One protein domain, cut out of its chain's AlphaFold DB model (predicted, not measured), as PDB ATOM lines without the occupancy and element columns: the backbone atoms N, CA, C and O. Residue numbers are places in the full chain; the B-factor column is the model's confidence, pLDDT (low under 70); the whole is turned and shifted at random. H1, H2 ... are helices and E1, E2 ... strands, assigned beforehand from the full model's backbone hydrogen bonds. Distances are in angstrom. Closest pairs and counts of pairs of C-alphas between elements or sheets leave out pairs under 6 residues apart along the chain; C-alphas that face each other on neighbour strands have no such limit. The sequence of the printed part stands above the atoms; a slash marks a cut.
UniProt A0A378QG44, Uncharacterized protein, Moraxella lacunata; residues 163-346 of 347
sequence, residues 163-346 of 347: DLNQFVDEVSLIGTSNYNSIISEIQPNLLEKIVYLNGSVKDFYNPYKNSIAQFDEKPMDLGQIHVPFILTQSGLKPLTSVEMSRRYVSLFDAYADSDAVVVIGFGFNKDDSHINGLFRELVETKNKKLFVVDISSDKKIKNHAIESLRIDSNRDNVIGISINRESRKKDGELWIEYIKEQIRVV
ATOM      1  N   ASP A 163      38.451   2.619   3.378       92.38
ATOM      2  CA  ASP A 163      38.300   3.944   3.990       92.38
ATOM      3  C   ASP A 163      39.241   4.139   5.200       92.38
ATOM      4  O   ASP A 163      39.643   5.262   5.498       92.38
ATOM      5  N   LEU A 164      39.660   3.052   5.864       92.12
ATOM      6  CA  LEU A 164      40.572   3.091   7.016       92.12
ATOM      7  C   LEU A 164      42.024   3.441   6.657       92.12
ATOM      8  O   LEU A 164      42.788   3.786   7.554       92.12
ATOM      9  N   ASN A 165      42.416   3.393   5.376       88.69
ATOM     10  CA  ASN A 165      43.796   3.646   4.935       88.69
ATOM     11  C   ASN A 165      44.358   4.990   5.422       88.69
ATOM     12  O   ASN A 165      45.553   5.106   5.676       88.69
ATOM     13  N   GLN A 166      43.501   6.005   5.536       86.88
ATOM     14  CA  GLN A 166      43.892   7.357   5.945       86.88
ATOM     15  C   GLN A 166      43.893   7.547   7.472       86.88
ATOM     16  O   GLN A 166      44.341   8.582   7.949       86.88
ATOM     17  N   PHE A 167      43.433   6.547   8.232       89.50
ATOM     18  CA  PHE A 167      43.182   6.630   9.677       89.50
ATOM     19  C   PHE A 167      43.849   5.494  10.459       89.50
ATOM     20  O   PHE A 167      43.497   5.242  11.608       89.50
ATOM     21  N   VAL A 168      44.811   4.789   9.858       89.44
ATOM     22  CA  VAL A 168      45.481   3.626  10.468       89.44
ATOM     23  C   VAL A 168      46.066   3.955  11.848       89.44
ATOM     24  O   VAL A 168      45.960   3.152  12.781       89.44
ATOM     25  N   ASP A 169      46.640   5.151  11.987       90.25
ATOM     26  CA  ASP A 169      47.245   5.637  13.231       90.25
ATOM     27  C   ASP A 169      46.206   6.120  14.256       90.25
ATOM     28  O   ASP A 169      46.481   6.122  15.452       90.25
ATOM     29  N   GLU A 170      45.000   6.475  13.805       91.31
ATOM     30  CA  GLU A 170      43.906   6.999  14.638       91.31
ATOM     31  C   GLU A 170      43.000   5.886  15.185       91.31
ATOM     32  O   GLU A 170      42.287   6.070  16.168       91.31
ATOM     33  N   VAL A 171      43.035   4.700  14.575       93.19
ATOM     34  CA  VAL A 171      42.297   3.534  15.063       93.19
ATOM     35  C   VAL A 171      43.055   2.891  16.222       93.19
ATOM     36  O   VAL A 171      44.173   2.406  16.041       93.19
ATOM     37  N   SER A 172      42.436   2.822  17.402       93.50
ATOM     38  CA  SER A 172      42.997   2.117  18.562       93.50
ATOM     39  C   SER A 172      42.851   0.598  18.434       93.50
ATOM     40  O   SER A 172      43.841  -0.129  18.491       93.50
ATOM     41  N   LEU A 173      41.621   0.115  18.233       95.69
ATOM     42  CA  LEU A 173      41.297  -1.307  18.146       95.69
ATOM     43  C   LEU A 173      40.008  -1.535  17.342       95.69
ATOM     44  O   LEU A 173      39.084  -0.724  17.374       95.69
ATOM     45  N   ILE A 174      39.920  -2.667  16.644       96.25
ATOM     46  CA  ILE A 174      38.778  -3.061  15.816       96.25
ATOM     47  C   ILE A 174      38.211  -4.382  16.327       96.25
ATOM     48  O   ILE A 174      38.870  -5.415  16.261       96.25
ATOM     49  N   GLY A 175      36.956  -4.371  16.768       95.00
ATOM     50  CA  GLY A 175      36.184  -5.580  17.039       95.00
ATOM     51  C   GLY A 175      35.361  -5.960  15.814       95.00
ATOM     52  O   GLY A 175      34.581  -5.149  15.322       95.00
ATOM     53  N   THR A 176      35.505  -7.190  15.323       93.38
ATOM     54  CA  THR A 176      34.704  -7.699  14.203       93.38
ATOM     55  C   THR A 176      33.913  -8.942  14.597       93.38
ATOM     56  O   THR A 176      34.431  -9.866  15.229       93.38
ATOM     57  N   SER A 177      32.639  -8.970  14.206       90.25
ATOM     58  CA  SER A 177      31.778 -10.155  14.270       90.25
ATOM     59  C   SER A 177      31.846 -11.005  12.997       90.25
ATOM     60  O   SER A 177      31.241 -12.077  12.951       90.25
ATOM     61  N   ASN A 178      32.545 -10.533  11.955       90.69
ATOM     62  CA  ASN A 178      32.721 -11.264  10.703       90.69
ATOM     63  C   ASN A 178      33.759 -12.372  10.878       90.69
ATOM     64  O   ASN A 178      34.840 -12.139  11.408       90.69
ATOM     65  N   TYR A 179      33.456 -13.558  10.355       89.56
ATOM     66  CA  TYR A 179      34.350 -14.718  10.442       89.56
ATOM     67  C   TYR A 179      35.481 -14.700   9.403       89.56
ATOM     68  O   TYR A 179      36.479 -15.399   9.565       89.56
ATOM     69  N   ASN A 180      35.307 -13.969   8.299       87.94
ATOM     70  CA  ASN A 180      36.270 -13.943   7.197       87.94
ATOM     71  C   ASN A 180      37.485 -13.044   7.493       87.94
ATOM     72  O   ASN A 180      37.442 -12.152   8.338       87.94
ATOM     73  N   SER A 181      38.578 -13.275   6.766       84.88
ATOM     74  CA  SER A 181      39.840 -12.538   6.903       84.88
ATOM     75  C   SER A 181      39.934 -11.270   6.047       84.88
ATOM     76  O   SER A 181      41.005 -10.678   5.979       84.88
ATOM     77  N   ILE A 182      38.830 -10.811   5.440       90.31
ATOM     78  CA  ILE A 182      38.841  -9.717   4.449       90.31
ATOM     79  C   ILE A 182      39.484  -8.445   5.016       90.31
ATOM     80  O   ILE A 182      40.313  -7.831   4.354       90.31
ATOM     81  N   ILE A 183      39.134  -8.057   6.247       90.75
ATOM     82  CA  ILE A 183      39.717  -6.867   6.879       90.75
ATOM     83  C   ILE A 183      41.235  -6.995   7.046       90.75
ATOM     84  O   ILE A 183      41.950  -6.048   6.757       90.75
ATOM     85  N   SER A 184      41.737  -8.164   7.446       88.38
ATOM     86  CA  SER A 184      43.173  -8.410   7.608       88.38
ATOM     87  C   SER A 184      43.925  -8.425   6.278       88.38
ATOM     88  O   SER A 184      45.101  -8.079   6.245       88.38
ATOM     89  N   GLU A 185      43.262  -8.822   5.191       88.19
ATOM     90  CA  GLU A 185      43.838  -8.828   3.841       88.19
ATOM     91  C   GLU A 185      43.880  -7.421   3.229       88.19
ATOM     92  O   GLU A 185      44.874  -7.054   2.607       88.19
ATOM     93  N   ILE A 186      42.833  -6.615   3.435       90.12
ATOM     94  CA  ILE A 186      42.763  -5.228   2.939       90.12
ATOM     95  C   ILE A 186      43.601  -4.281   3.810       90.12
ATOM     96  O   ILE A 186      44.190  -3.336   3.292       90.12
ATOM     97  N   GLN A 187      43.667  -4.529   5.121       89.81
ATOM     98  CA  GLN A 187      44.353  -3.690   6.106       89.81
ATOM     99  C   GLN A 187      45.439  -4.466   6.873       89.81
ATOM    100  O   GLN A 187      45.322  -4.661   8.088       89.81
ATOM    101  N   PRO A 188      46.537  -4.880   6.211       89.75
ATOM    102  CA  PRO A 188      47.618  -5.614   6.872       89.75
ATOM    103  C   PRO A 188      48.297  -4.796   7.983       89.75
ATOM    104  O   PRO A 188      48.725  -5.359   8.988       89.75
ATOM    105  N   ASN A 189      48.323  -3.464   7.863       90.75
ATOM    106  CA  ASN A 189      48.889  -2.563   8.877       90.75
ATOM    107  C   ASN A 189      48.054  -2.495  10.169       90.75
ATOM    108  O   ASN A 189      48.535  -2.006  11.187       90.75
ATOM    109  N   LEU A 190      46.807  -2.976  10.138       91.81
ATOM    110  CA  LEU A 190      45.908  -3.016  11.292       91.81
ATOM    111  C   LEU A 190      45.804  -4.417  11.903       91.81
ATOM    112  O   LEU A 190      45.006  -4.605  12.814       91.81
ATOM    113  N   LEU A 191      46.590  -5.400  11.442       90.19
ATOM    114  CA  LEU A 191      46.452  -6.803  11.851       90.19
ATOM    115  C   LEU A 191      46.471  -6.993  13.374       90.19
ATOM    116  O   LEU A 191      45.602  -7.669  13.917       90.19
ATOM    117  N   GLU A 192      47.411  -6.345  14.063       90.56
ATOM    118  CA  GLU A 192      47.540  -6.414  15.529       90.56
ATOM    119  C   GLU A 192      46.405  -5.695  16.271       90.56
ATOM    120  O   GLU A 192      46.184  -5.933  17.456       90.56
ATOM    121  N   LYS A 193      45.660  -4.836  15.567       93.94
ATOM    122  CA  LYS A 193      44.524  -4.088  16.103       93.94
ATOM    123  C   LYS A 193      43.181  -4.781  15.843       93.94
ATOM    124  O   LYS A 193      42.152  -4.259  16.263       93.94
ATOM    125  N   ILE A 194      43.148  -5.923  15.150       94.12
ATOM    126  CA  ILE A 194      41.904  -6.615  14.783       94.12
ATOM    127  C   ILE A 194      41.608  -7.749  15.766       94.12
ATOM    128  O   ILE A 194      42.390  -8.682  15.940       94.12
ATOM    129  N   VAL A 195      40.417  -7.708  16.359       93.25
ATOM    130  CA  VAL A 195      39.916  -8.695  17.313       93.25
ATOM    131  C   VAL A 195      38.650  -9.358  16.773       93.25
ATOM    132  O   VAL A 195      37.607  -8.728  16.601       93.25
ATOM    133  N   TYR A 196      38.733 -10.668  16.540       91.69
ATOM    134  CA  TYR A 196      37.620 -11.501  16.081       91.69
ATOM    135  C   TYR A 196      36.769 -11.984  17.258       91.69
ATOM    136  O   TYR A 196      37.161 -12.901  17.988       91.69
ATOM    137  N   LEU A 197      35.592 -11.377  17.433       88.62
ATOM    138  CA  LEU A 197      34.700 -11.626  18.573       88.62
ATOM    139  C   LEU A 197      33.988 -12.975  18.477       88.62
ATOM    140  O   LEU A 197      33.801 -13.657  19.478       88.62
ATOM    141  N   ASN A 198      33.652 -13.396  17.260       86.88
ATOM    142  CA  ASN A 198      32.945 -14.653  17.011       86.88
ATOM    143  C   ASN A 198      33.881 -15.773  16.535       86.88
ATOM    144  O   ASN A 198      33.426 -16.788  16.005       86.88
ATOM    145  N   GLY A 199      35.189 -15.579  16.707       89.06
ATOM    146  CA  GLY A 199      36.208 -16.380  16.047       89.06
ATOM    147  C   GLY A 199      36.352 -16.041  14.562       89.06
ATOM    148  O   GLY A 199      35.690 -15.145  14.032       89.06
ATOM    149  N   SER A 200      37.255 -16.749  13.893       90.69
ATOM    150  CA  SER A 200      37.617 -16.503  12.499       90.69
ATOM    151  C   SER A 200      37.790 -17.817  11.738       90.69
ATOM    152  O   SER A 200      37.983 -18.876  12.332       90.69
ATOM    153  N   VAL A 201      37.811 -17.761  10.406       91.38
ATOM    154  CA  VAL A 201      38.190 -18.911   9.561       91.38
ATOM    155  C   VAL A 201      39.632 -19.381   9.795       91.38
ATOM    156  O   VAL A 201      40.019 -20.446   9.310       91.38
ATOM    157  N   LYS A 202      40.442 -18.610  10.523       91.44
ATOM    158  CA  LYS A 202      41.796 -18.984  10.933       91.44
ATOM    159  C   LYS A 202      41.847 -19.510  12.365       91.44
ATOM    160  O   LYS A 202      42.859 -20.090  12.732       91.44
ATOM    161  N   ASP A 203      40.786 -19.359  13.155       91.44
ATOM    162  CA  ASP A 203      40.763 -19.770  14.556       91.44
ATOM    163  C   ASP A 203      40.355 -21.238  14.690       91.44
ATOM    164  O   ASP A 203      39.380 -21.704  14.094       91.44
ATOM    165  N   PHE A 204      41.073 -21.965  15.539       91.75
ATOM    166  CA  PHE A 204      40.797 -23.352  15.861       91.75
ATOM    167  C   PHE A 204      40.876 -23.593  17.361       91.75
ATOM    168  O   PHE A 204      41.878 -23.318  18.015       91.75
ATOM    169  N   TYR A 205      39.820 -24.175  17.903       90.25
ATOM    170  CA  TYR A 205      39.717 -24.567  19.291       90.25
ATOM    171  C   TYR A 205      40.314 -25.958  19.510       90.25
ATOM    172  O   TYR A 205      39.989 -26.916  18.802       90.25
ATOM    173  N   ASN A 206      41.178 -26.071  20.515       89.62
ATOM    174  CA  ASN A 206      41.701 -27.333  21.010       89.62
ATOM    175  C   ASN A 206      40.848 -27.805  22.205       89.62
ATOM    176  O   ASN A 206      41.035 -27.310  23.323       89.62
ATOM    177  N   PRO A 207      39.959 -28.798  22.017       86.38
ATOM    178  CA  PRO A 207      39.066 -29.283  23.065       86.38
ATOM    179  C   PRO A 207      39.781 -29.992  24.220       86.38
ATOM    180  O   PRO A 207      39.195 -30.169  25.282       86.38
ATOM    181  N   TYR A 208      41.040 -30.396  24.040       84.81
ATOM    182  CA  TYR A 208      41.824 -31.089  25.065       84.81
ATOM    183  C   TYR A 208      42.548 -30.125  26.003       84.81
ATOM    184  O   TYR A 208      42.841 -30.485  27.141       84.81
ATOM    185  N   LYS A 209      42.876 -28.926  25.511       86.69
ATOM    186  CA  LYS A 209      43.644 -27.909  26.245       86.69
ATOM    187  C   LYS A 209      42.833 -26.665  26.594       86.69
ATOM    188  O   LYS A 209      43.332 -25.828  27.337       86.69
ATOM    189  N   ASN A 210      41.605 -26.554  26.084       84.44
ATOM    190  CA  ASN A 210      40.755 -25.382  26.262       84.44
ATOM    191  C   ASN A 210      41.435 -24.087  25.770       84.44
ATOM    192  O   ASN A 210      41.417 -23.055  26.443       84.44
ATOM    193  N   SER A 211      42.095 -24.173  24.613       86.69
ATOM    194  CA  SER A 211      42.903 -23.101  24.022       86.69
ATOM    195  C   SER A 211      42.503 -22.850  22.573       86.69
ATOM    196  O   SER A 211      41.988 -23.757  21.914       86.69
ATOM    197  N   ILE A 212      42.775 -21.651  22.063       89.38
ATOM    198  CA  ILE A 212      42.591 -21.327  20.650       89.38
ATOM    199  C   ILE A 212      43.973 -21.232  20.000       89.38
ATOM    200  O   ILE A 212      44.958 -20.831  20.613       89.38
ATOM    201  N   ALA A 213      44.064 -21.717  18.772       89.88
ATOM    202  CA  ALA A 213      45.230 -21.600  17.918       89.88
ATOM    203  C   ALA A 213      44.791 -20.982  16.593       89.88
ATOM    204  O   ALA A 213      43.671 -21.223  16.143       89.88
ATOM    205  N   GLN A 214      45.669 -20.202  15.971       89.88
ATOM    206  CA  GLN A 214      45.412 -19.616  14.662       89.88
ATOM    207  C   GLN A 214      46.274 -20.281  13.596       89.88
ATOM    208  O   GLN A 214      47.476 -20.462  13.790       89.88
ATOM    209  N   PHE A 215      45.656 -20.639  12.472       88.69
ATOM    210  CA  PHE A 215      46.327 -21.221  11.316       88.69
ATOM    211  C   PHE A 215      45.795 -20.587  10.027       88.69
ATOM    212  O   PHE A 215      44.585 -20.603   9.783       88.69
ATOM    213  N   ASP A 216      46.690 -20.098   9.165       82.94
ATOM    214  CA  ASP A 216      46.338 -19.747   7.781       82.94
ATOM    215  C   ASP A 216      45.947 -21.015   7.003       82.94
ATOM    216  O   ASP A 216      44.842 -21.132   6.456       82.94
ATOM    217  N   GLU A 217      46.825 -22.016   7.081       84.00
ATOM    218  CA  GLU A 217      46.595 -23.388   6.647       84.00
ATOM    219  C   GLU A 217      46.818 -24.336   7.824       84.00
ATOM    220  O   GLU A 217      47.860 -24.318   8.480       84.00
ATOM    221  N   LYS A 218      45.808 -25.156   8.125       84.75
ATOM    222  CA  LYS A 218      45.837 -26.086   9.256       84.75
ATOM    223  C   LYS A 218      46.845 -27.210   8.967       84.75
ATOM    224  O   LYS A 218      46.653 -27.925   7.983       84.75
ATOM    225  N   PRO A 219      47.864 -27.424   9.818       87.38
ATOM    226  CA  PRO A 219      48.807 -28.523   9.635       87.38
ATOM    227  C   PRO A 219      48.111 -29.891   9.657       87.38
ATOM    228  O   PRO A 219      47.170 -30.102  10.426       87.38
ATOM    229  N   MET A 220      48.601 -30.837   8.847       80.38
ATOM    230  CA  MET A 220      48.055 -32.202   8.803       80.38
ATOM    231  C   MET A 220      48.313 -32.991  10.093       80.38
ATOM    232  O   MET A 220      47.481 -33.813  10.473       80.38
ATOM    233  N   ASP A 221      49.438 -32.741  10.766       83.38
ATOM    234  CA  ASP A 221      49.802 -33.414  12.012       83.38
ATOM    235  C   ASP A 221      49.933 -32.410  13.161       83.38
ATOM    236  O   ASP A 221      50.954 -31.750  13.344       83.38
ATOM    237  N   LEU A 222      48.854 -32.284  13.930       84.25
ATOM    238  CA  LEU A 222      48.807 -31.480  15.152       84.25
ATOM    239  C   LEU A 222      48.881 -32.349  16.418       84.25
ATOM    240  O   LEU A 222      48.770 -31.819  17.525       84.25
ATOM    241  N   GLY A 223      48.968 -33.682  16.286       85.69
ATOM    242  CA  GLY A 223      48.867 -34.657  17.384       85.69
ATOM    243  C   GLY A 223      47.532 -34.668  18.159       85.69
ATOM    244  O   GLY A 223      47.246 -35.608  18.899       85.69
ATOM    245  N   GLN A 224      46.699 -33.636  18.008       89.19
ATOM    246  CA  GLN A 224      45.394 -33.461  18.639       89.19
ATOM    247  C   GLN A 224      44.407 -32.865  17.638       89.19
ATOM    248  O   GLN A 224      44.770 -32.045  16.788       89.19
ATOM    249  N   ILE A 225      43.134 -33.237  17.775       89.00
ATOM    250  CA  ILE A 225      42.064 -32.648  16.971       89.00
ATOM    251  C   ILE A 225      41.913 -31.183  17.362       89.00
ATOM    252  O   ILE A 225      41.692 -30.865  18.526       89.00
ATOM    253  N   HIS A 226      42.014 -30.315  16.364       91.25
ATOM    254  CA  HIS A 226      41.676 -28.903  16.459       91.25
ATOM    255  C   HIS A 226      40.426 -28.673  15.621       91.25
ATOM    256  O   HIS A 226      40.329 -29.189  14.505       91.25
ATOM    257  N   VAL A 227      39.463 -27.943  16.162       89.94
ATOM    258  CA  VAL A 227      38.133 -27.768  15.571       89.94
ATOM    259  C   VAL A 227      37.964 -26.301  15.195       89.94
ATOM    260  O   VAL A 227      38.342 -25.466  16.011       89.94
ATOM    261  N   PRO A 228      37.425 -25.951  14.017       90.75
ATOM    262  CA  PRO A 228      37.185 -24.558  13.662       90.75
ATOM    263  C   PRO A 228      36.424 -23.828  14.758       90.75
ATOM    264  O   PRO A 228      35.413 -24.319  15.265       90.75
ATOM    265  N   PHE A 229      36.928 -22.663  15.134       88.25
ATOM    266  CA  PHE A 229      36.336 -21.855  16.179       88.25
ATOM    267  C   PHE A 229      35.504 -20.741  15.551       88.25
ATOM    268  O   PHE A 229      35.986 -19.643  15.290       88.25
ATOM    269  N   ILE A 230      34.246 -21.073  15.271       84.31
ATOM    270  CA  ILE A 230      33.255 -20.187  14.663       84.31
ATOM    271  C   ILE A 230      32.032 -20.210  15.575       84.31
ATOM    272  O   ILE A 230      31.326 -21.216  15.663       84.31
ATOM    273  N   LEU A 231      31.811 -19.112  16.293       76.31
ATOM    274  CA  LEU A 231      30.654 -18.932  17.160       76.31
ATOM    275  C   LEU A 231      29.517 -18.349  16.333       76.31
ATOM    276  O   LEU A 231      29.526 -17.162  16.023       76.31
ATOM    277  N   THR A 232      28.535 -19.169  15.982       69.25
ATOM    278  CA  THR A 232      27.341 -18.692  15.281       69.25
ATOM    279  C   THR A 232      26.506 -17.751  16.148       69.25
ATOM    280  O   THR A 232      26.743 -17.599  17.350       69.25
ATOM    281  N   GLN A 233      25.500 -17.124  15.534       64.38
ATOM    282  CA  GLN A 233      24.446 -16.425  16.266       64.38
ATOM    283  C   GLN A 233      23.726 -17.449  17.147       64.38
ATOM    284  O   GLN A 233      23.021 -18.326  16.662       64.38
ATOM    285  N   SER A 234      24.042 -17.404  18.434       65.38
ATOM    286  CA  SER A 234      23.634 -18.342  19.471       65.38
ATOM    287  C   SER A 234      23.279 -17.520  20.696       65.38
ATOM    288  O   SER A 234      23.982 -16.560  21.020       65.38
ATOM    289  N   GLY A 235      22.212 -17.910  21.397       51.19
ATOM    290  CA  GLY A 235      21.763 -17.190  22.589       51.19
ATOM    291  C   GLY A 235      22.752 -17.301  23.754       51.19
ATOM    292  O   GLY A 235      22.732 -16.472  24.662       51.19
ATOM    293  N   LEU A 236      23.636 -18.306  23.720       53.72
ATOM    294  CA  LEU A 236      24.649 -18.572  24.735       53.72
ATOM    295  C   LEU A 236      25.970 -18.945  24.060       53.72
ATOM    296  O   LEU A 236      26.257 -20.119  23.837       53.72
ATOM    297  N   LYS A 237      26.825 -17.951  23.797       66.06
ATOM    298  CA  LYS A 237      28.210 -18.223  23.398       66.06
ATOM    299  C   LYS A 237      28.974 -18.752  24.615       66.06
ATOM    300  O   LYS A 237      29.104 -18.027  25.605       66.06
ATOM    301  N   PRO A 238      29.472 -19.997  24.593       57.59
ATOM    302  CA  PRO A 238      30.240 -20.500  25.716       57.59
ATOM    303  C   PRO A 238      31.519 -19.671  25.851       57.59
ATOM    304  O   PRO A 238      32.182 -19.378  24.856       57.59
ATOM    305  N   LEU A 239      31.890 -19.309  27.083       62.31
ATOM    306  CA  LEU A 239      33.242 -18.836  27.389       62.31
ATOM    307  C   LEU A 239      34.189 -20.027  27.216       62.31
ATOM    308  O   LEU A 239      34.540 -20.724  28.163       62.31
ATOM    309  N   THR A 240      34.520 -20.314  25.961       67.00
ATOM    310  CA  THR A 240      35.239 -21.520  25.542       67.00
ATOM    311  C   THR A 240      36.693 -21.511  25.945       67.00
ATOM    312  O   THR A 240      37.345 -22.534  25.856       67.00
ATOM    313  N   SER A 241      37.244 -20.365  26.327       74.69
ATOM    314  CA  SER A 241      38.622 -20.258  26.775       74.69
ATOM    315  C   SER A 241      38.852 -18.931  27.486       74.69
ATOM    316  O   SER A 241      38.124 -17.943  27.310       74.69
ATOM    317  N   VAL A 242      39.929 -18.893  28.267       81.88
ATOM    318  CA  VAL A 242      40.456 -17.643  28.827       81.88
ATOM    319  C   VAL A 242      40.851 -16.678  27.704       81.88
ATOM    320  O   VAL A 242      40.687 -15.473  27.857       81.88
ATOM    321  N   GLU A 243      41.323 -17.190  26.565       84.25
ATOM    322  CA  GLU A 243      41.710 -16.369  25.415       84.25
ATOM    323  C   GLU A 243      40.524 -15.581  24.847       84.25
ATOM    324  O   GLU A 243      40.639 -14.373  24.658       84.25
ATOM    325  N   MET A 244      39.356 -16.212  24.682       84.62
ATOM    326  CA  MET A 244      38.149 -15.483  24.273       84.62
ATOM    327  C   MET A 244      37.745 -14.424  25.284       84.62
ATOM    328  O   MET A 244      37.422 -13.304  24.903       84.62
ATOM    329  N   SER A 245      37.810 -14.755  26.572       86.69
ATOM    330  CA  SER A 245      37.496 -13.792  27.631       86.69
ATOM    331  C   SER A 245      38.420 -12.572  27.548       86.69
ATOM    332  O   SER A 245      37.954 -11.439  27.615       86.69
ATOM    333  N   ARG A 246      39.721 -12.795  27.315       88.81
ATOM    334  CA  ARG A 246      40.702 -11.721  27.115       88.81
ATOM    335  C   ARG A 246      40.387 -10.867  25.892       88.81
ATOM    336  O   ARG A 246      40.471  -9.657  26.012       88.81
ATOM    337  N   ARG A 247      39.973 -11.454  24.762       90.31
ATOM    338  CA  ARG A 247      39.583 -10.684  23.562       90.31
ATOM    339  C   ARG A 247      38.478  -9.673  23.869       90.31
ATOM    340  O   ARG A 247      38.605  -8.515  23.489       90.31
ATOM    341  N   TYR A 248      37.435 -10.087  24.589       90.38
ATOM    342  CA  TYR A 248      36.346  -9.183  24.974       90.38
ATOM    343  C   TYR A 248      36.782  -8.123  25.989       90.38
ATOM    344  O   TYR A 248      36.423  -6.961  25.829       90.38
ATOM    345  N   VAL A 249      37.561  -8.505  27.005       91.38
ATOM    346  CA  VAL A 249      38.052  -7.566  28.028       91.38
ATOM    347  C   VAL A 249      38.986  -6.528  27.408       91.38
ATOM    348  O   VAL A 249      38.748  -5.339  27.558       91.38
ATOM    349  N   SER A 250      39.983  -6.960  26.631       93.12
ATOM    350  CA  SER A 250      40.909  -6.054  25.947       93.12
ATOM    351  C   SER A 250      40.196  -5.133  24.958       93.12
ATOM    352  O   SER A 250      40.577  -3.973  24.838       93.12
ATOM    353  N   LEU A 251      39.148  -5.620  24.281       95.19
ATOM    354  CA  LEU A 251      38.325  -4.775  23.419       95.19
ATOM    355  C   LEU A 251      37.562  -3.716  24.215       95.19
ATOM    356  O   LEU A 251      37.569  -2.547  23.841       95.19
ATOM    357  N   PHE A 252      36.918  -4.120  25.310       96.19
ATOM    358  CA  PHE A 252      36.187  -3.201  26.173       96.19
ATOM    359  C   PHE A 252      37.099  -2.124  26.764       96.19
ATOM    360  O   PHE A 252      36.746  -0.951  26.701       96.19
ATOM    361  N   ASP A 253      38.267  -2.504  27.283       96.12
ATOM    362  CA  ASP A 253      39.223  -1.563  27.870       96.12
ATOM    363  C   ASP A 253      39.713  -0.557  26.814       96.12
ATOM    364  O   ASP A 253      39.634   0.650  27.025       96.12
ATOM    365  N   ALA A 254      40.092  -1.028  25.620       96.50
ATOM    366  CA  ALA A 254      40.508  -0.147  24.526       96.50
ATOM    367  C   ALA A 254      39.396   0.812  24.062       96.50
ATOM    368  O   ALA A 254      39.674   1.949  23.688       96.50
ATOM    369  N   TYR A 255      38.134   0.372  24.086       96.94
ATOM    370  CA  TYR A 255      36.976   1.219  23.777       96.94
ATOM    371  C   TYR A 255      36.642   2.200  24.905       96.94
ATOM    372  O   TYR A 255      36.136   3.293  24.657       96.94
ATOM    373  N   ALA A 256      36.898   1.823  26.156       96.56
ATOM    374  CA  ALA A 256      36.734   2.711  27.296       96.56
ATOM    375  C   ALA A 256      37.792   3.826  27.296       96.56
ATOM    376  O   ALA A 256      37.478   4.943  27.711       96.56
ATOM    377  N   ASP A 257      38.988   3.546  26.778       96.00
ATOM    378  CA  ASP A 257      40.107   4.489  26.720       96.00
ATOM    379  C   ASP A 257      40.139   5.343  25.437       96.00
ATOM    380  O   ASP A 257      40.831   6.355  25.408       96.00
ATOM    381  N   SER A 258      39.382   4.992  24.388       95.31
ATOM    382  CA  SER A 258      39.317   5.772  23.139       95.31
ATOM    383  C   SER A 258      38.427   7.013  23.247       95.31
ATOM    384  O   SER A 258      37.516   7.060  24.068       95.31
ATOM    385  N   ASP A 259      38.600   8.006  22.374       94.06
ATOM    386  CA  ASP A 259      37.770   9.226  22.401       94.06
ATOM    387  C   ASP A 259      36.302   8.934  22.044       94.06
ATOM    388  O   ASP A 259      35.358   9.505  22.602       94.06
ATOM    389  N   ALA A 260      36.099   7.977  21.139       94.44
ATOM    390  CA  ALA A 260      34.791   7.489  20.739       94.44
ATOM    391  C   ALA A 260      34.844   6.035  20.262       94.44
ATOM    392  O   ALA A 260      35.911   5.477  19.994       94.44
ATOM    393  N   VAL A 261      33.663   5.437  20.126       97.38
ATOM    394  CA  VAL A 261      33.462   4.116  19.529       97.38
ATOM    395  C   VAL A 261      32.585   4.273  18.295       97.38
ATOM    396  O   VAL A 261      31.542   4.926  18.351       97.38
ATOM    397  N   VAL A 262      32.999   3.661  17.186       97.50
ATOM    398  CA  VAL A 262      32.263   3.696  15.916       97.50
ATOM    399  C   VAL A 262      31.822   2.291  15.530       97.50
ATOM    400  O   VAL A 262      32.623   1.359  15.514       97.50
ATOM    401  N   VAL A 263      30.542   2.141  15.201       97.19
ATOM    402  CA  VAL A 263      29.923   0.877  14.802       97.19
ATOM    403  C   VAL A 263      29.409   0.986  13.373       97.19
ATOM    404  O   VAL A 263      28.649   1.896  13.047       97.19
ATOM    405  N   ILE A 264      29.798   0.027  12.530       94.62
ATOM    406  CA  ILE A 264      29.450  -0.012  11.106       94.62
ATOM    407  C   ILE A 264      28.914  -1.399  10.768       94.62
ATOM    408  O   ILE A 264      29.578  -2.403  11.020       94.62
ATOM    409  N   GLY A 265      27.718  -1.460  10.181       87.50
ATOM    410  CA  GLY A 265      27.157  -2.708   9.651       87.50
ATOM    411  C   GLY A 265      26.823  -3.778  10.701       87.50
ATOM    412  O   GLY A 265      26.650  -4.941  10.341       87.50
ATOM    413  N   PHE A 266      26.725  -3.411  11.982       91.81
ATOM    414  CA  PHE A 266      26.348  -4.321  13.062       91.81
ATOM    415  C   PHE A 266      24.873  -4.134  13.443       91.81
ATOM    416  O   PHE A 266      24.444  -3.033  13.772       91.81
ATOM    417  N   GLY A 267      24.090  -5.216  13.401       89.38
ATOM    418  CA  GLY A 267      22.626  -5.152  13.530       89.38
ATOM    419  C   GLY A 267      22.075  -5.043  14.957       89.38
ATOM    420  O   GLY A 267      20.876  -4.819  15.114       89.38
ATOM    421  N   PHE A 268      22.915  -5.206  15.986       92.00
ATOM    422  CA  PHE A 268      22.507  -5.285  17.401       92.00
ATOM    423  C   PHE A 268      21.448  -6.366  17.686       92.00
ATOM    424  O   PHE A 268      20.533  -6.181  18.490       92.00
ATOM    425  N   ASN A 269      21.572  -7.527  17.037       87.56
ATOM    426  CA  ASN A 269      20.641  -8.643  17.208       87.56
ATOM    427  C   ASN A 269      20.623  -9.163  18.655       87.56
ATOM    428  O   ASN A 269      21.605  -9.050  19.389       87.56
ATOM    429  N   LYS A 270      19.510  -9.786  19.062       82.44
ATOM    430  CA  LYS A 270      19.353 -10.338  20.421       82.44
ATOM    431  C   LYS A 270      20.367 -11.444  20.735       82.44
ATOM    432  O   LYS A 270      20.816 -11.528  21.875       82.44
ATOM    433  N   ASP A 271      20.756 -12.240  19.743       77.81
ATOM    434  CA  ASP A 271      21.730 -13.330  19.906       77.81
ATOM    435  C   ASP A 271      23.159 -12.817  20.165       77.81
ATOM    436  O   ASP A 271      23.999 -13.519  20.723       77.81
ATOM    437  N   ASP A 272      23.428 -11.543  19.874       84.62
ATOM    438  CA  ASP A 272      24.692 -10.879  20.198       84.62
ATOM    439  C   ASP A 272      24.613 -10.077  21.511       84.62
ATOM    440  O   ASP A 272      25.351  -9.118  21.724       84.62
ATOM    441  N   SER A 273      23.737 -10.495  22.435       83.62
ATOM    442  CA  SER A 273      23.478  -9.814  23.717       83.62
ATOM    443  C   SER A 273      24.726  -9.505  24.555       83.62
ATOM    444  O   SER A 273      24.752  -8.496  25.253       83.62
ATOM    445  N   HIS A 274      25.771 -10.326  24.471       83.75
ATOM    446  CA  HIS A 274      27.058 -10.113  25.140       83.75
ATOM    447  C   HIS A 274      27.856  -8.953  24.510       83.75
ATOM    448  O   HIS A 274      28.423  -8.149  25.244       83.75
ATOM    449  N   ILE A 275      27.849  -8.808  23.176       90.94
ATOM    450  CA  ILE A 275      28.427  -7.643  22.477       90.94
ATOM    451  C   ILE A 275      27.566  -6.401  22.740       90.94
ATOM    452  O   ILE A 275      28.092  -5.333  23.040       90.94
ATOM    453  N   ASN A 276      26.237  -6.535  22.708       93.56
ATOM    454  CA  ASN A 276      25.330  -5.431  23.035       93.56
ATOM    455  C   ASN A 276      25.543  -4.940  24.477       93.56
ATOM    456  O   ASN A 276      25.554  -3.738  24.731       93.56
ATOM    457  N   GLY A 277      25.761  -5.863  25.419       92.88
ATOM    458  CA  GLY A 277      26.080  -5.545  26.809       92.88
ATOM    459  C   GLY A 277      27.371  -4.739  26.949       92.88
ATOM    460  O   GLY A 277      27.392  -3.789  27.727       92.88
ATOM    461  N   LEU A 278      28.398  -5.059  26.152       94.81
ATOM    462  CA  LEU A 278      29.653  -4.306  26.085       94.81
ATOM    463  C   LEU A 278      29.391  -2.846  25.674       94.81
ATOM    464  O   LEU A 278      29.812  -1.928  26.374       94.81
ATOM    465  N   PHE A 279      28.647  -2.617  24.585       97.19
ATOM    466  CA  PHE A 279      28.319  -1.256  24.138       97.19
ATOM    467  C   PHE A 279      27.456  -0.487  25.140       97.19
ATOM    468  O   PHE A 279      27.701   0.696  25.370       97.19
ATOM    469  N   ARG A 280      26.471  -1.147  25.761       97.12
ATOM    470  CA  ARG A 280      25.646  -0.524  26.801       97.12
ATOM    471  C   ARG A 280      26.502  -0.058  27.981       97.12
ATOM    472  O   ARG A 280      26.381   1.091  28.384       97.12
ATOM    473  N   GLU A 281      27.399  -0.908  28.480       97.19
ATOM    474  CA  GLU A 281      28.295  -0.574  29.598       97.19
ATOM    475  C   GLU A 281      29.206   0.623  29.269       97.19
ATOM    476  O   GLU A 281      29.419   1.508  30.103       97.19
ATOM    477  N   LEU A 282      29.708   0.698  28.030       97.62
ATOM    478  CA  LEU A 282      30.498   1.841  27.565       97.62
ATOM    479  C   LEU A 282      29.691   3.146  27.592       97.62
ATOM    480  O   LEU A 282      30.195   4.176  28.039       97.62
ATOM    481  N   VAL A 283      28.438   3.118  27.143       97.81
ATOM    482  CA  VAL A 283      27.587   4.315  27.097       97.81
ATOM    483  C   VAL A 283      27.134   4.736  28.498       97.81
ATOM    484  O   VAL A 283      27.276   5.902  28.870       97.81
ATOM    485  N   GLU A 284      26.602   3.806  29.288       97.38
ATOM    486  CA  GLU A 284      25.944   4.105  30.566       97.38
ATOM    487  C   GLU A 284      26.935   4.347  31.707       97.38
ATOM    488  O   GLU A 284      26.767   5.296  32.474       97.38
ATOM    489  N   THR A 285      27.983   3.526  31.802       96.38
ATOM    490  CA  THR A 285      28.933   3.570  32.924       96.38
ATOM    491  C   THR A 285      30.179   4.373  32.579       96.38
ATOM    492  O   THR A 285      30.669   5.148  33.400       96.38
ATOM    493  N   LYS A 286      30.717   4.201  31.365       96.69
ATOM    494  CA  LYS A 286      31.942   4.897  30.926       96.69
ATOM    495  C   LYS A 286      31.674   6.234  30.240       96.69
ATOM    496  O   LYS A 286      32.628   6.905  29.857       96.69
ATOM    497  N   ASN A 287      30.404   6.629  30.100       95.50
ATOM    498  CA  ASN A 287      29.986   7.861  29.429       95.50
ATOM    499  C   ASN A 287      30.620   8.019  28.030       95.50
ATOM    500  O   ASN A 287      30.988   9.117  27.615       95.50
ATOM    501  N   LYS A 288      30.804   6.902  27.315       96.19
ATOM    502  CA  LYS A 288      31.464   6.874  26.009       96.19
ATOM    503  C   LYS A 288      30.486   7.258  24.907       96.19
ATOM    504  O   LYS A 288      29.332   6.827  24.923       96.19
ATOM    505  N   LYS A 289      30.962   8.015  23.917       96.44
ATOM    506  CA  LYS A 289      30.202   8.286  22.693       96.44
ATOM    507  C   LYS A 289      30.217   7.085  21.762       96.44
ATOM    508  O   LYS A 289      31.279   6.548  21.451       96.44
ATOM    509  N   LEU A 290      29.033   6.725  21.289       98.06
ATOM    510  CA  LEU A 290      28.799   5.636  20.359       98.06
ATOM    511  C   LEU A 290      28.219   6.197  19.060       98.06
ATOM    512  O   LEU A 290      27.046   6.570  19.002       98.06
ATOM    513  N   PHE A 291      29.035   6.225  18.013       98.25
ATOM    514  CA  PHE A 291      28.600   6.567  16.666       98.25
ATOM    515  C   PHE A 291      28.161   5.298  15.940       98.25
ATOM    516  O   PHE A 291      28.920   4.338  15.837       98.25
ATOM    517  N   VAL A 292      26.937   5.290  15.421       98.12
ATOM    518  CA  VAL A 292      26.379   4.160  14.672       98.12
ATOM    519  C   VAL A 292      26.141   4.607  13.239       98.12
ATOM    520  O   VAL A 292      25.367   5.532  13.002       98.12
ATOM    521  N   VAL A 293      26.808   3.957  12.287       97.25
ATOM    522  CA  VAL A 293      26.759   4.295  10.861       97.25
ATOM    523  C   VAL A 293      25.850   3.320  10.120       97.25
ATOM    524  O   VAL A 293      26.056   2.105  10.173       97.25
ATOM    525  N   ASP A 294      24.858   3.850   9.405       95.62
ATOM    526  CA  ASP A 294      23.917   3.065   8.596       95.62
ATOM    527  C   ASP A 294      23.324   3.927   7.456       95.62
ATOM    528  O   ASP A 294      23.531   5.134   7.376       95.62
ATOM    529  N   ILE A 295      22.555   3.317   6.559       94.00
ATOM    530  CA  ILE A 295      21.889   3.952   5.409       94.00
ATOM    531  C   ILE A 295      20.459   4.435   5.720       94.00
ATOM    532  O   ILE A 295      19.754   4.931   4.840       94.00
ATOM    533  N   SER A 296      19.993   4.249   6.956       93.31
ATOM    534  CA  SER A 296      18.700   4.756   7.443       93.31
ATOM    535  C   SER A 296      18.824   6.214   7.904       93.31
ATOM    536  O   SER A 296      19.900   6.791   7.835       93.31
ATOM    537  N   SER A 297      17.747   6.853   8.368       95.94
ATOM    538  CA  SER A 297      17.842   8.228   8.884       95.94
ATOM    539  C   SER A 297      18.514   8.275  10.260       95.94
ATOM    540  O   SER A 297      18.253   7.400  11.082       95.94
ATOM    541  N   ASP A 298      19.288   9.330  10.555       96.50
ATOM    542  CA  ASP A 298      20.019   9.512  11.828       96.50
ATOM    543  C   ASP A 298      19.164   9.160  13.057       96.50
ATOM    544  O   ASP A 298      19.566   8.383  13.923       96.50
ATOM    545  N   LYS A 299      17.924   9.671  13.100       97.12
ATOM    546  CA  LYS A 299      16.978   9.417  14.195       97.12
ATOM    547  C   LYS A 299      16.578   7.944  14.305       97.12
ATOM    548  O   LYS A 299      16.468   7.432  15.414       97.12
ATOM    549  N   LYS A 300      16.339   7.263  13.180       96.69
ATOM    550  CA  LYS A 300      16.008   5.830  13.181       96.69
ATOM    551  C   LYS A 300      17.199   5.001  13.643       96.69
ATOM    552  O   LYS A 300      17.002   4.092  14.435       96.69
ATOM    553  N   ILE A 301      18.403   5.349  13.195       97.38
ATOM    554  CA  ILE A 301      19.643   4.678  13.596       97.38
ATOM    555  C   ILE A 301      19.854   4.820  15.107       97.38
ATOM    556  O   ILE A 301      20.001   3.817  15.802       97.38
ATOM    557  N   LYS A 302      19.784   6.054  15.629       97.62
ATOM    558  CA  LYS A 302      19.900   6.336  17.068       97.62
ATOM    559  C   LYS A 302      18.863   5.556  17.880       97.62
ATOM    560  O   LYS A 302      19.225   4.880  18.837       97.62
ATOM    561  N   ASN A 303      17.588   5.627  17.494       97.19
ATOM    562  CA  ASN A 303      16.514   4.948  18.219       97.19
ATOM    563  C   ASN A 303      16.678   3.422  18.191       97.19
ATOM    564  O   ASN A 303      16.575   2.792  19.237       97.19
ATOM    565  N   HIS A 304      16.999   2.845  17.027       96.69
ATOM    566  CA  HIS A 304      17.253   1.407  16.888       96.69
ATOM    567  C   HIS A 304      18.399   0.946  17.790       96.69
ATOM    568  O   HIS A 304      18.269  -0.068  18.472       96.69
ATOM    569  N   ALA A 305      19.498   1.704  17.837       97.12
ATOM    570  CA  ALA A 305      20.630   1.400  18.706       97.12
ATOM    571  C   ALA A 305      20.244   1.477  20.194       97.12
ATOM    572  O   ALA A 305      20.514   0.536  20.934       97.12
ATOM    573  N   ILE A 306      19.557   2.541  20.630       97.50
ATOM    574  CA  ILE A 306      19.102   2.697  22.025       97.50
ATOM    575  C   ILE A 306      18.176   1.548  22.443       97.50
ATOM    576  O   ILE A 306      18.358   0.972  23.516       97.50
ATOM    577  N   GLU A 307      17.200   1.199  21.601       96.31
ATOM    578  CA  GLU A 307      16.237   0.130  21.879       96.31
ATOM    579  C   GLU A 307      16.909  -1.249  21.904       96.31
ATOM    580  O   GLU A 307      16.681  -2.037  22.825       96.31
ATOM    581  N   SER A 308      17.777  -1.534  20.930       94.88
ATOM    582  CA  SER A 308      18.448  -2.833  20.804       94.88
ATOM    583  C   SER A 308      19.486  -3.067  21.905       94.88
ATOM    584  O   SER A 308      19.588  -4.174  22.440       94.88
ATOM    585  N   LEU A 309      20.221  -2.016  22.283       96.12
ATOM    586  CA  LEU A 309      21.203  -2.046  23.370       96.12
ATOM    587  C   LEU A 309      20.561  -1.914  24.758       96.12
ATOM    588  O   LEU A 309      21.218  -2.228  25.746       96.12
ATOM    589  N   ARG A 310      19.281  -1.515  24.838       95.69
ATOM    590  CA  ARG A 310      18.541  -1.254  26.087       95.69
ATOM    591  C   ARG A 310      19.232  -0.198  26.952       95.69
ATOM    592  O   ARG A 310      19.550  -0.463  28.107       95.69
ATOM    593  N   ILE A 311      19.503   0.958  26.351       97.00
ATOM    594  CA  ILE A 311      20.171   2.085  27.013       97.00
ATOM    595  C   ILE A 311      19.134   2.940  27.753       97.00
ATOM    596  O   ILE A 311      18.210   3.503  27.155       97.00
ATOM    597  N   ASP A 312      19.315   3.085  29.055       95.00
ATOM    598  CA  ASP A 312      18.483   3.848  29.976       95.00
ATOM    599  C   ASP A 312      19.097   5.210  30.314       95.00
ATOM    600  O   ASP A 312      18.381   6.216  30.283       95.00
ATOM    601  N   SER A 313      20.411   5.283  30.554       95.19
ATOM    602  CA  SER A 313      21.133   6.539  30.820       95.19
ATOM    603  C   SER A 313      22.019   6.965  29.642       95.19
ATOM    604  O   SER A 313      22.282   6.195  28.727       95.19
ATOM    605  N   ASN A 314      22.450   8.233  29.617       95.94
ATOM    606  CA  ASN A 314      23.389   8.768  28.616       95.94
ATOM    607  C   ASN A 314      22.978   8.548  27.144       95.94
ATOM    608  O   ASN A 314      23.820   8.436  26.257       95.94
ATOM    609  N   ARG A 315      21.671   8.528  26.854       96.38
ATOM    610  CA  ARG A 315      21.120   8.310  25.499       96.38
ATOM    611  C   ARG A 315      21.620   9.304  24.451       96.38
ATOM    612  O   ARG A 315      21.596   9.002  23.260       96.38
ATOM    613  N   ASP A 316      22.060  10.485  24.874       95.81
ATOM    614  CA  ASP A 316      22.623  11.501  23.984       95.81
ATOM    615  C   ASP A 316      24.034  11.180  23.499       95.81
ATOM    616  O   ASP A 316      24.427  11.671  22.444       95.81
ATOM    617  N   ASN A 317      24.733  10.261  24.168       96.69
ATOM    618  CA  ASN A 317      26.009   9.735  23.693       96.69
ATOM    619  C   ASN A 317      25.850   8.767  22.514       96.69
ATOM    620  O   ASN A 317      26.844   8.430  21.875       96.69
ATOM    621  N   VAL A 318      24.629   8.310  22.213       97.94
ATOM    622  CA  VAL A 318      24.346   7.493  21.027       97.94
ATOM    623  C   VAL A 318      23.999   8.408  19.859       97.94
ATOM    624  O   VAL A 318      22.995   9.127  19.888       97.94
ATOM    625  N   ILE A 319      24.816   8.355  18.812       97.88
ATOM    626  CA  ILE A 319      24.747   9.254  17.661       97.88
ATOM    627  C   ILE A 319      24.570   8.413  16.397       97.88
ATOM    628  O   ILE A 319      25.439   7.630  16.026       97.88
ATOM    629  N   GLY A 320      23.424   8.563  15.733       97.06
ATOM    630  CA  GLY A 320      23.153   7.906  14.455       97.06
ATOM    631  C   GLY A 320      23.677   8.730  13.283       97.06
ATOM    632  O   GLY A 320      23.354   9.911  13.181       97.06
ATOM    633  N   ILE A 321      24.442   8.099  12.395       97.12
ATOM    634  CA  ILE A 321      25.080   8.712  11.227       97.12
ATOM    635  C   ILE A 321      24.558   8.033   9.958       97.12
ATOM    636  O   ILE A 321      24.966   6.929   9.600       97.12
ATOM    637  N   SER A 322      23.634   8.709   9.280       96.56
ATOM    638  CA  SER A 322      23.118   8.331   7.969       96.56
ATOM    639  C   SER A 322      24.134   8.626   6.878       96.56
ATOM    640  O   SER A 322      24.625   9.753   6.779       96.56
ATOM    641  N   ILE A 323      24.402   7.637   6.031       96.56
ATOM    642  CA  ILE A 323      25.307   7.765   4.887       96.56
ATOM    643  C   ILE A 323      24.647   7.305   3.590       96.56
ATOM    644  O   ILE A 323      23.739   6.471   3.569       96.56
ATOM    645  N   ASN A 324      25.143   7.820   2.469       95.25
ATOM    646  CA  ASN A 324      24.792   7.287   1.162       95.25
ATOM    647  C   ASN A 324      25.417   5.894   0.969       95.25
ATOM    648  O   ASN A 324      26.611   5.714   1.195       95.25
ATOM    649  N   ARG A 325      24.618   4.924   0.505       91.62
ATOM    650  CA  ARG A 325      25.052   3.529   0.324       91.62
ATOM    651  C   ARG A 325      26.257   3.378  -0.610       91.62
ATOM    652  O   ARG A 325      27.138   2.582  -0.312       91.62
ATOM    653  N   GLU A 326      26.271   4.108  -1.723       90.44
ATOM    654  CA  GLU A 326      27.288   3.950  -2.766       90.44
ATOM    655  C   GLU A 326      28.546   4.751  -2.433       90.44
ATOM    656  O   GLU A 326      29.655   4.228  -2.474       90.44
ATOM    657  N   SER A 327      28.382   6.023  -2.057       93.00
ATOM    658  CA  SER A 327      29.526   6.902  -1.803       93.00
ATOM    659  C   SER A 327      30.088   6.803  -0.386       93.00
ATOM    660  O   SER A 327      31.190   7.288  -0.160       93.00
ATOM    661  N   ARG A 328      29.347   6.209   0.564       94.94
ATOM    662  CA  ARG A 328      29.687   6.133   2.001       94.94
ATOM    663  C   ARG A 328      29.917   7.505   2.645       94.94
ATOM    664  O   ARG A 328      30.683   7.652   3.596       94.94
ATOM    665  N   LYS A 329      29.239   8.521   2.107       95.94
ATOM    666  CA  LYS A 329      29.360   9.919   2.530       95.94
ATOM    667  C   LYS A 329      28.133  10.420   3.277       95.94
ATOM    668  O   LYS A 329      27.010  10.017   2.957       95.94
ATOM    669  N   LYS A 330      28.359  11.366   4.186       94.94
ATOM    670  CA  LYS A 330      27.355  12.236   4.807       94.94
ATOM    671  C   LYS A 330      27.745  13.680   4.513       94.94
ATOM    672  O   LYS A 330      28.908  14.034   4.636       94.94
ATOM    673  N   ASP A 331      26.797  14.478   4.035       91.88
ATOM    674  CA  ASP A 331      27.005  15.904   3.737       91.88
ATOM    675  C   ASP A 331      28.213  16.208   2.816       91.88
ATOM    676  O   ASP A 331      28.797  17.283   2.853       91.88
ATOM    677  N   GLY A 332      28.569  15.263   1.934       91.81
ATOM    678  CA  GLY A 332      29.685  15.388   0.982       91.81
ATOM    679  C   GLY A 332      31.034  14.858   1.485       91.81
ATOM    680  O   GLY A 332      31.938  14.632   0.669       91.81
ATOM    681  N   GLU A 333      31.138  14.558   2.777       94.62
ATOM    682  CA  GLU A 333      32.336  14.049   3.448       94.62
ATOM    683  C   GLU A 333      32.241  12.547   3.707       94.62
ATOM    684  O   GLU A 333      31.151  11.992   3.854       94.62
ATOM    685  N   LEU A 334      33.389  11.864   3.728       95.06
ATOM    686  CA  LEU A 334      33.444  10.441   4.058       95.06
ATOM    687  C   LEU A 334      33.008  10.240   5.514       95.06
ATOM    688  O   LEU A 334      33.330  11.059   6.371       95.06
ATOM    689  N   TRP A 335      32.291   9.152   5.797       94.94
ATOM    690  CA  TRP A 335      31.716   8.890   7.124       94.94
ATOM    691  C   TRP A 335      32.718   9.046   8.281       94.94
ATOM    692  O   TRP A 335      32.359   9.574   9.330       94.94
ATOM    693  N   ILE A 336      33.964   8.614   8.085       94.00
ATOM    694  CA  ILE A 336      35.010   8.649   9.112       94.00
ATOM    695  C   ILE A 336      35.538  10.069   9.358       94.00
ATOM    696  O   ILE A 336      35.716  10.446  10.513       94.00
ATOM    697  N   GLU A 337      35.683  10.881   8.307       94.81
ATOM    698  CA  GLU A 337      36.052  12.301   8.428       94.81
ATOM    699  C   GLU A 337      34.955  13.083   9.150       94.81
ATOM    700  O   GLU A 337      35.226  13.817  10.100       94.81
ATOM    701  N   TYR A 338      33.697  12.847   8.766       95.19
ATOM    702  CA  TYR A 338      32.553  13.483   9.409       95.19
ATOM    703  C   TYR A 338      32.527  13.191  10.916       95.19
ATOM    704  O   TYR A 338      32.325  14.087  11.733       95.19
ATOM    705  N   ILE A 339      32.742  11.930  11.309       95.00
ATOM    706  CA  ILE A 339      32.772  11.538  12.724       95.00
ATOM    707  C   ILE A 339      33.952  12.183  13.448       95.00
ATOM    708  O   ILE A 339      33.783  12.670  14.564       95.00
ATOM    709  N   LYS A 340      35.132  12.220  12.828       92.75
ATOM    710  CA  LYS A 340      36.323  12.843  13.409       92.75
ATOM    711  C   LYS A 340      36.088  14.313  13.746       92.75
ATOM    712  O   LYS A 340      36.444  14.751  14.840       92.75
ATOM    713  N   GLU A 341      35.429  15.055  12.862       91.94
ATOM    714  CA  GLU A 341      35.075  16.449  13.133       91.94
ATOM    715  C   GLU A 341      34.062  16.566  14.286       91.94
ATOM    716  O   GLU A 341      34.222  17.394  15.180       91.94
ATOM    717  N   GLN A 342      33.073  15.669  14.355       90.88
ATOM    718  CA  GLN A 342      32.116  15.620  15.471       90.88
ATOM    719  C   GLN A 342      32.766  15.276  16.820       90.88
ATOM    720  O   GLN A 342      32.262  15.687  17.866       90.88
ATOM    721  N   ILE A 343      33.858  14.508  16.829       89.62
ATOM    722  CA  ILE A 343      34.610  14.224  18.056       89.62
ATOM    723  C   ILE A 343      35.311  15.502  18.533       89.62
ATOM    724  O   ILE A 343      35.124  15.880  19.689       89.62
ATOM    725  N   ARG A 344      36.007  16.205  17.627       82.94
ATOM    726  CA  ARG A 344      36.759  17.440  17.918       82.94
ATOM    727  C   ARG A 344      35.902  18.594  18.424       82.94
ATOM    728  O   ARG A 344      36.351  19.354  19.265       82.94
ATOM    729  N   VAL A 345      34.675  18.740  17.923       69.69
ATOM    730  CA  VAL A 345      33.769  19.842  18.312       69.69
ATOM    731  C   VAL A 345      33.277  19.728  19.765       69.69
ATOM    732  O   VAL A 345      32.696  20.669  20.303       69.69
ATOM    733  N   VAL A 346      33.468  18.575  20.404       57.50
ATOM    734  CA  VAL A 346      32.928  18.283  21.738       57.50
ATOM    735  C   VAL A 346      34.030  18.119  22.796       57.50
ATOM    736  O   VAL A 346      33.709  17.933  23.970       57.50
TER     737      VAL A 346
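What this domain is: This is residues 163 to 346 of the 347 residues of an uncharacterized protein of Moraxella lacunata (UniProt A0A378QG44). The domain is an elongated body with a three-stranded sheet toward each end and, between them, the short parallel pair E1 and E2, with H4 running past it. At one end H5 and H6 cover one face of the parallel sheet E6, E7, E8 and H7 the other; at the opposite end lies the strongly twisted antiparallel sheet E4, E3, E5, with the loop of residues 215 to 226. The 184 printed residues, of mixed class, hold seven named helices and eight named strands in the order H1 E1 H2 H3 E2 E3 E4 E5 H4 E6 H5 E7 H6 E8 H7. The whole is compact, with a radius of gyration of the C-alphas of 17.6 A and spans of 56 by 34 by 27 A.

Where its parts are: H1, residues 163 to 166, begins at C-alpha 163 (38.300, 3.944, 3.990). E1 is 174 to 176, H2 182 to 186, H3 188 to 193 and E2 194 to 196. E3, 199 to 206, bends by 109 degrees at residue 202. E4 is 211 to 214 and E5 227 to 230. H4, 242 to 257, is 22.2 A long. E6 is 261 to 264, H5 270 to 284 with 18.8 A, E7 290 to 294, H6 298 to 309 with 16.4 A and E8 318 to 322. H7, 335 to 344, ends at C-alpha 344 (36.759, 17.440, 17.918).

How they stand to each other: H1 is close to H7 but not clearly touching, the closest C-alphas being those of Asp 163 and Ile 336, 7.7 A. E1 and E2 are parallel, with N 195 and O 174 at 2.8 A; H2 and H3 complete a strand-helix-strand unit with a right-handed crossover. E3 and E4 form a hairpin, with N 204 and O 213 at 2.8 A; E5 is antiparallel to E3, with N 205 and O 227 at 2.7 A. H4 only grazes this sheet, with residues 242 to 244, and touches H5 with residues 252 to 256 alone, the closest C-alphas, of Ala 256 and Leu 282, being 6.3 A apart. E6 and E7 are parallel, with N 263 and O 291 at 2.8 A, as are E7 and E8, with N 319 and O 290 at 2.9 A. H6 is 8.0 A over this sheet, and H7 9.9 A on the opposite face. Every O i to N i+4 pair is within hydrogen-bond range in H2, H4, H6 and H7; H5 has 9 of 11, and H3 0 of 2 but 2 of 3 O i to N i+3 pairs.

The domain as a whole: The C-alphas of Gly 223 and Asp 331, the two farthest apart, are 56.8 A apart. The printed part has no cut; the links E4 to E5, E5 to H4 and E8 to H7 are long. Residues 232 to 240 and 345 to 346 are under 70 in pLDDT.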